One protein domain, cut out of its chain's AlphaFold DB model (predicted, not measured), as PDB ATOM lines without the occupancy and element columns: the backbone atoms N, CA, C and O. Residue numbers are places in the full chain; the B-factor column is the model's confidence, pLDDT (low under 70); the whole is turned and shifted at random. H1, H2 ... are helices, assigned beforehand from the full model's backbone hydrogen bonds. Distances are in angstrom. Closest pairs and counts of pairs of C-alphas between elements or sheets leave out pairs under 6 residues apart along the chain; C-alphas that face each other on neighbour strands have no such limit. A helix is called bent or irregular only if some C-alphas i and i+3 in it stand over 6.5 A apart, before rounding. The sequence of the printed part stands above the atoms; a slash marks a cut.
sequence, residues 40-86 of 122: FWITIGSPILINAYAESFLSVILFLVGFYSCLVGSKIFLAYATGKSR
ATOM      1  N   PHE A  40      -4.053  37.974  67.343       91.56
ATOM      2  CA  PHE A  40      -3.651  38.944  68.361       91.56
ATOM      3  C   PHE A  40      -2.306  38.574  68.994       91.56
ATOM      4  O   PHE A  40      -1.400  39.406  69.025       91.56
ATOM      5  N   TRP A  41      -2.152  37.337  69.471       92.81
ATOM      6  CA  TRP A  41      -0.925  36.913  70.143       92.81
ATOM      7  C   TRP A  41       0.289  36.921  69.218       92.81
ATOM      8  O   TRP A  41       1.365  37.299  69.660       92.81
ATOM      9  N   ILE A  42       0.127  36.577  67.944       93.44
ATOM     10  CA  ILE A  42       1.231  36.587  66.977       93.44
ATOM     11  C   ILE A  42       1.616  38.020  66.583       93.44
ATOM     12  O   ILE A  42       2.799  38.328  66.487       93.44
ATOM     13  N   THR A  43       0.636  38.898  66.360       90.12
ATOM     14  CA  THR A  43       0.880  40.224  65.760       90.12
ATOM     15  C   THR A  43       1.155  41.326  66.777       90.12
ATOM     16  O   THR A  43       1.949  42.221  66.507       90.12
ATOM     17  N   ILE A  44       0.504  41.277  67.939       91.25
ATOM     18  CA  ILE A  44       0.505  42.366  68.925       91.25
ATOM     19  C   ILE A  44       0.992  41.848  70.277       91.25
ATOM     20  O   ILE A  44       1.936  42.389  70.849       91.25
ATOM     21  N   GLY A  45       0.369  40.781  70.784       90.69
ATOM     22  CA  GLY A  45       0.620  40.270  72.129       90.69
ATOM     23  C   GLY A  45       2.064  39.818  72.337       90.69
ATOM     24  O   GLY A  45       2.666  40.194  73.335       90.69
ATOM     25  N   SER A  46       2.637  39.064  71.395       91.69
ATOM     26  CA  SER A  46       4.001  38.528  71.492       91.69
ATOM     27  C   SER A  46       5.076  39.622  71.450       91.69
ATOM     28  O   SER A  46       5.863  39.672  72.395       91.69
ATOM     29  N   PRO A  47       5.094  40.567  70.482       92.00
ATOM     30  CA  PRO A  47       6.030  41.693  70.524       92.00
ATOM     31  C   PRO A  47       5.956  42.493  71.830       92.00
ATOM     32  O   PRO A  47       6.988  42.830  72.406       92.00
ATOM     33  N   ILE A  48       4.746  42.753  72.344       92.19
ATOM     34  CA  ILE A  48       4.565  43.454  73.622       92.19
ATOM     35  C   ILE A  48       5.105  42.621  74.789       92.19
ATOM     36  O   ILE A  48       5.786  43.169  75.653       92.19
ATOM     37  N   LEU A  49       4.852  41.309  74.812       94.06
ATOM     38  CA  LEU A  49       5.341  40.430  75.875       94.06
ATOM     39  C   LEU A  49       6.869  40.321  75.874       94.06
ATOM     40  O   LEU A  49       7.475  40.323  76.941       94.06
ATOM     41  N   ILE A  50       7.481  40.239  74.690       93.19
ATOM     42  CA  ILE A  50       8.938  40.180  74.519       93.19
ATOM     43  C   ILE A  50       9.574  41.484  75.013       93.19
ATOM     44  O   ILE A  50      10.523  41.437  75.793       93.19
ATOM     45  N   ASN A  51       9.012  42.638  74.636       91.38
ATOM     46  CA  ASN A  51       9.467  43.938  75.134       91.38
ATOM     47  C   ASN A  51       9.284  44.064  76.655       91.38
ATOM     48  O   ASN A  51      10.185  44.520  77.351       91.38
ATOM     49  N   ALA A  52       8.152  43.603  77.194       91.25
ATOM     50  CA  ALA A  52       7.908  43.602  78.635       91.25
ATOM     51  C   ALA A  52       8.889  42.688  79.385       91.25
ATOM     52  O   ALA A  52       9.369  43.057  80.453       91.25
ATOM     53  N   TYR A  53       9.218  41.522  78.821       93.31
ATOM     54  CA  TYR A  53      10.194  40.598  79.397       93.31
ATOM     55  C   TYR A  53      11.611  41.176  79.394       93.31
ATOM     56  O   TYR A  53      12.358  40.938  80.341       93.31
ATOM     57  N   ALA A  54      11.964  41.956  78.365       91.81
ATOM     58  CA  ALA A  54      13.243  42.659  78.297       91.81
ATOM     59  C   ALA A  54      13.407  43.701  79.419       91.81
ATOM     60  O   ALA A  54      14.524  43.924  79.877       91.81
ATOM     61  N   GLU A  55      12.308  44.298  79.888       91.50
ATOM     62  CA  GLU A  55      12.317  45.181  81.057       91.50
ATOM     63  C   GLU A  55      12.354  44.401  82.375       91.50
ATOM     64  O   GLU A  55      13.257  44.582  83.191       91.50
ATOM     65  N   SER A  56      11.362  43.537  82.613       92.31
ATOM     66  CA  SER A  56      11.342  42.666  83.787       92.31
ATOM     67  C   SER A  56      10.286  41.567  83.676       92.31
ATOM     68  O   SER A  56       9.223  41.733  83.073       92.31
ATOM     69  N   PHE A  57      10.504  40.457  84.381       92.19
ATOM     70  CA  PHE A  57       9.481  39.414  84.503       92.19
ATOM     71  C   PHE A  57       8.186  39.925  85.165       92.19
ATOM     72  O   PHE A  57       7.089  39.473  84.833       92.19
ATOM     73  N   LEU A  58       8.286  40.912  86.063       94.31
ATOM     74  CA  LEU A  58       7.123  41.518  86.710       94.31
ATOM     75  C   LEU A  58       6.255  42.293  85.708       94.31
ATOM     76  O   LEU A  58       5.029  42.218  85.784       94.31
ATOM     77  N   SER A  59       6.869  42.974  84.737       89.94
ATOM     78  CA  SER A  59       6.164  43.693  83.668       89.94
ATOM     79  C   SER A  59       5.306  42.749  82.820       89.94
ATOM     80  O   SER A  59       4.177  43.090  82.470       89.94
ATOM     81  N   VAL A  60       5.788  41.528  82.558       92.44
ATOM     82  CA  VAL A  60       5.013  40.483  81.867       92.44
ATOM     83  C   VAL A  60       3.778  40.087  82.674       92.44
ATOM     84  O   VAL A  60       2.676  40.031  82.127       92.44
ATOM     85  N   ILE A  61       3.937  39.844  83.977       95.94
ATOM     86  CA  ILE A  61       2.817  39.476  84.854       95.94
ATOM     87  C   ILE A  61       1.788  40.606  84.906       95.94
ATOM     88  O   ILE A  61       0.598  40.354  84.726       95.94
ATOM     89  N   LEU A  62       2.232  41.848  85.117       93.94
ATOM     90  CA  LEU A  62       1.350  43.014  85.169       93.94
ATOM     91  C   LEU A  62       0.593  43.209  83.853       93.94
ATOM     92  O   LEU A  62      -0.615  43.458  83.882       93.94
ATOM     93  N   PHE A  63       1.266  43.030  82.713       91.88
ATOM     94  CA  PHE A  63       0.619  43.064  81.406       91.88
ATOM     95  C   PHE A  63      -0.455  41.979  81.280       91.88
ATOM     96  O   PHE A  63      -1.593  42.296  80.942       91.88
ATOM     97  N   LEU A  64      -0.133  40.716  81.589       94.31
ATOM     98  CA  LEU A  64      -1.087  39.608  81.488       94.31
ATOM     99  C   LEU A  64      -2.295  39.820  82.404       94.31
ATOM    100  O   LEU A  64      -3.438  39.703  81.959       94.31
ATOM    101  N   VAL A  65      -2.054  40.173  83.667       95.88
ATOM    102  CA  VAL A  65      -3.115  40.417  84.649       95.88
ATOM    103  C   VAL A  65      -3.995  41.582  84.205       95.88
ATOM    104  O   VAL A  65      -5.217  41.429  84.173       95.88
ATOM    105  N   GLY A  66      -3.410  42.717  83.819       93.00
ATOM    106  CA  GLY A  66      -4.165  43.876  83.342       93.00
ATOM    107  C   GLY A  66      -4.968  43.566  82.077       93.00
ATOM    108  O   GLY A  66      -6.165  43.848  82.015       93.00
ATOM    109  N   PHE A  67      -4.341  42.907  81.102       91.44
ATOM    110  CA  PHE A  67      -4.973  42.519  79.844       91.44
ATOM    111  C   PHE A  67      -6.186  41.608  80.066       91.44
ATOM    112  O   PHE A  67      -7.291  41.931  79.619       91.44
ATOM    113  N   TYR A  68      -6.016  40.497  80.791       92.00
ATOM    114  CA  TYR A  68      -7.116  39.566  81.049       92.00
ATOM    115  C   TYR A  68      -8.194  40.174  81.950       92.00
ATOM    116  O   TYR A  68      -9.378  39.927  81.714       92.00
ATOM    117  N   SER A  69      -7.817  41.011  82.922       93.06
ATOM    118  CA  SER A  69      -8.781  41.715  83.777       93.06
ATOM    119  C   SER A  69      -9.655  42.668  82.965       93.06
ATOM    120  O   SER A  69     -10.874  42.646  83.116       93.06
ATOM    121  N   CYS A  70      -9.076  43.447  82.049       90.75
ATOM    122  CA  CYS A  70      -9.837  44.313  81.147       90.75
ATOM    123  C   CYS A  70     -10.710  43.512  80.169       90.75
ATOM    124  O   CYS A  70     -11.869  43.865  79.949       90.75
ATOM    125  N   LEU A  71     -10.191  42.418  79.602       88.62
ATOM    126  CA  LEU A  71     -10.925  41.584  78.645       88.62
ATOM    127  C   LEU A  71     -12.153  40.937  79.298       88.62
ATOM    128  O   LEU A  71     -13.274  41.055  78.794       88.62
ATOM    129  N   VAL A  72     -11.951  40.263  80.431       90.69
ATOM    130  CA  VAL A  72     -13.030  39.610  81.181       90.69
ATOM    131  C   VAL A  72     -13.954  40.660  81.799       90.69
ATOM    132  O   VAL A  72     -15.171  40.545  81.674       90.69
ATOM    133  N   GLY A  73     -13.390  41.717  82.383       89.50
ATOM    134  CA  GLY A  73     -14.133  42.824  82.980       89.50
ATOM    135  C   GLY A  73     -15.070  43.507  81.990       89.50
ATOM    136  O   GLY A  73     -16.231  43.723  82.318       89.50
ATOM    137  N   SER A  74     -14.629  43.754  80.753       86.88
ATOM    138  CA  SER A  74     -15.477  44.334  79.702       86.88
ATOM    139  C   SER A  74     -16.647  43.415  79.326       86.88
ATOM    140  O   SER A  74     -17.783  43.873  79.196       86.88
ATOM    141  N   LYS A  75     -16.419  42.094  79.245       84.00
ATOM    142  CA  LYS A  75     -17.493  41.111  79.007       84.00
ATOM    143  C   LYS A  75     -18.495  41.051  80.159       84.00
ATOM    144  O   LYS A  75     -19.697  41.003  79.909       84.00
ATOM    145  N   ILE A  76     -18.015  41.068  81.403       87.06
ATOM    146  CA  ILE A  76     -18.870  41.099  82.600       87.06
ATOM    147  C   ILE A  76     -19.660  42.407  82.644       87.06
ATOM    148  O   ILE A  76     -20.861  42.384  82.893       87.06
ATOM    149  N   PHE A  77     -19.014  43.535  82.358       85.88
ATOM    150  CA  PHE A  77     -19.652  44.843  82.296       85.88
ATOM    151  C   PHE A  77     -20.777  44.862  81.258       85.88
ATOM    152  O   PHE A  77     -21.886  45.275  81.578       85.88
ATOM    153  N   LEU A  78     -20.529  44.342  80.052       81.88
ATOM    154  CA  LEU A  78     -21.548  44.171  79.013       81.88
ATOM    155  C   LEU A  78     -22.686  43.249  79.462       81.88
ATOM    156  O   LEU A  78     -23.852  43.585  79.270       81.88
ATOM    157  N   ALA A  79     -22.381  42.112  80.088       83.69
ATOM    158  CA  ALA A  79     -23.398  41.191  80.601       83.69
ATOM    159  C   ALA A  79     -24.251  41.834  81.712       83.69
ATOM    160  O   ALA A  79     -25.467  41.666  81.745       83.69
ATOM    161  N   TYR A  80     -23.636  42.624  82.592       82.44
ATOM    162  CA  TYR A  80     -24.335  43.358  83.644       82.44
ATOM    163  C   TYR A  80     -25.178  44.508  83.077       82.44
ATOM    164  O   TYR A  80     -26.342  44.661  83.445       82.44
ATOM    165  N   ALA A  81     -24.623  45.284  82.143       78.44
ATOM    166  CA  ALA A  81     -25.330  46.366  81.466       78.44
ATOM    167  C   ALA A  81     -26.545  45.837  80.685       78.44
ATOM    168  O   ALA A  81     -27.637  46.383  80.814       78.44
ATOM    169  N   THR A  82     -26.386  44.733  79.946       74.44
ATOM    170  CA  THR A  82     -27.476  44.064  79.208       74.44
ATOM    171  C   THR A  82     -28.500  43.413  80.138       74.44
ATOM    172  O   THR A  82     -29.699  43.518  79.891       74.44
ATOM    173  N   GLY A  83     -28.063  42.801  81.242       72.50
ATOM    174  CA  GLY A  83     -28.953  42.200  82.239       72.50
ATOM    175  C   GLY A  83     -29.812  43.220  82.992       72.50
ATOM    176  O   GLY A  83     -30.983  42.956  83.260       72.50
ATOM    177  N   LYS A  84     -29.263  44.402  83.298       64.38
ATOM    178  CA  LYS A  84     -29.985  45.493  83.977       64.38
ATOM    179  C   LYS A  84     -30.904  46.283  83.038       64.38
ATOM    180  O   LYS A  84     -31.821  46.958  83.497       64.38
ATOM    181  N   SER A  85     -30.684  46.178  81.733       54.69
ATOM    182  CA  SER A  85     -31.398  46.941  80.722       54.69
ATOM    183  C   SER A  85     -31.797  46.072  79.538       54.69
ATOM    184  O   SER A  85     -31.256  46.212  78.443       54.69
ATOM    185  N   ARG A  86     -32.813  45.224  79.733       56.59
ATOM    186  CA  ARG A  86     -33.531  44.634  78.592       56.59
ATOM    187  C   ARG A  86     -34.135  45.704  77.662       56.59
ATOM    188  O   ARG A  86     -34.234  45.444  76.470       56.59
TER     189      ARG A  86
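What this domain is: This is residues 40 to 86 of the 122 residues of the protein "LysE type translocator" of Methanobacterium sp. PtaB.Bin024 (UniProt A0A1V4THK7). Two helices make an open V with unequal arms: a short, kinked H1 turns tightly at residue 56 into the much longer H2, whose far part, residues 68 to 84, sticks out free with residues 85 and 86. The printed part has 47 residues with two named helices, H1 then H2, and no named strand; its class is all helix. It is only just extended, close to loose, with a radius of gyration of the C-alphas of 14.6 A, and spans 47 by 21 by 7 A.

Where its parts are: H1, residues 40 to 55, begins at C-alpha 40 (-3.651, 38.944, 68.361) and is 21.3 A long. It has a kink of 29 degrees near residue 47 and is only just irregular: C-alphas 43 and 46 are 6.7 A apart. H2, residues 57 to 84, is 39.9 A long and ends at C-alpha 84 (-29.985, 45.493, 83.977).

How they stand to each other: H1 and H2 form a helical hairpin, running opposite ways at a steep tilt of 43 degrees. They touch through residues 49 to 53 of H1 and 59 to 63 of H2 alone; the closest C-alphas, of Ala 52 and Ser 59, are 5.3 A apart. Every O i to N i+4 pair is within hydrogen-bond range in H2, and 9 of 12 in H1.

The domain as a whole: The C-alphas farthest apart, of Ala 54 and Arg 86, are 46.8 A apart. The printed part has no cut, and its link is tight. Residues 84 to 86 have pLDDT under 70.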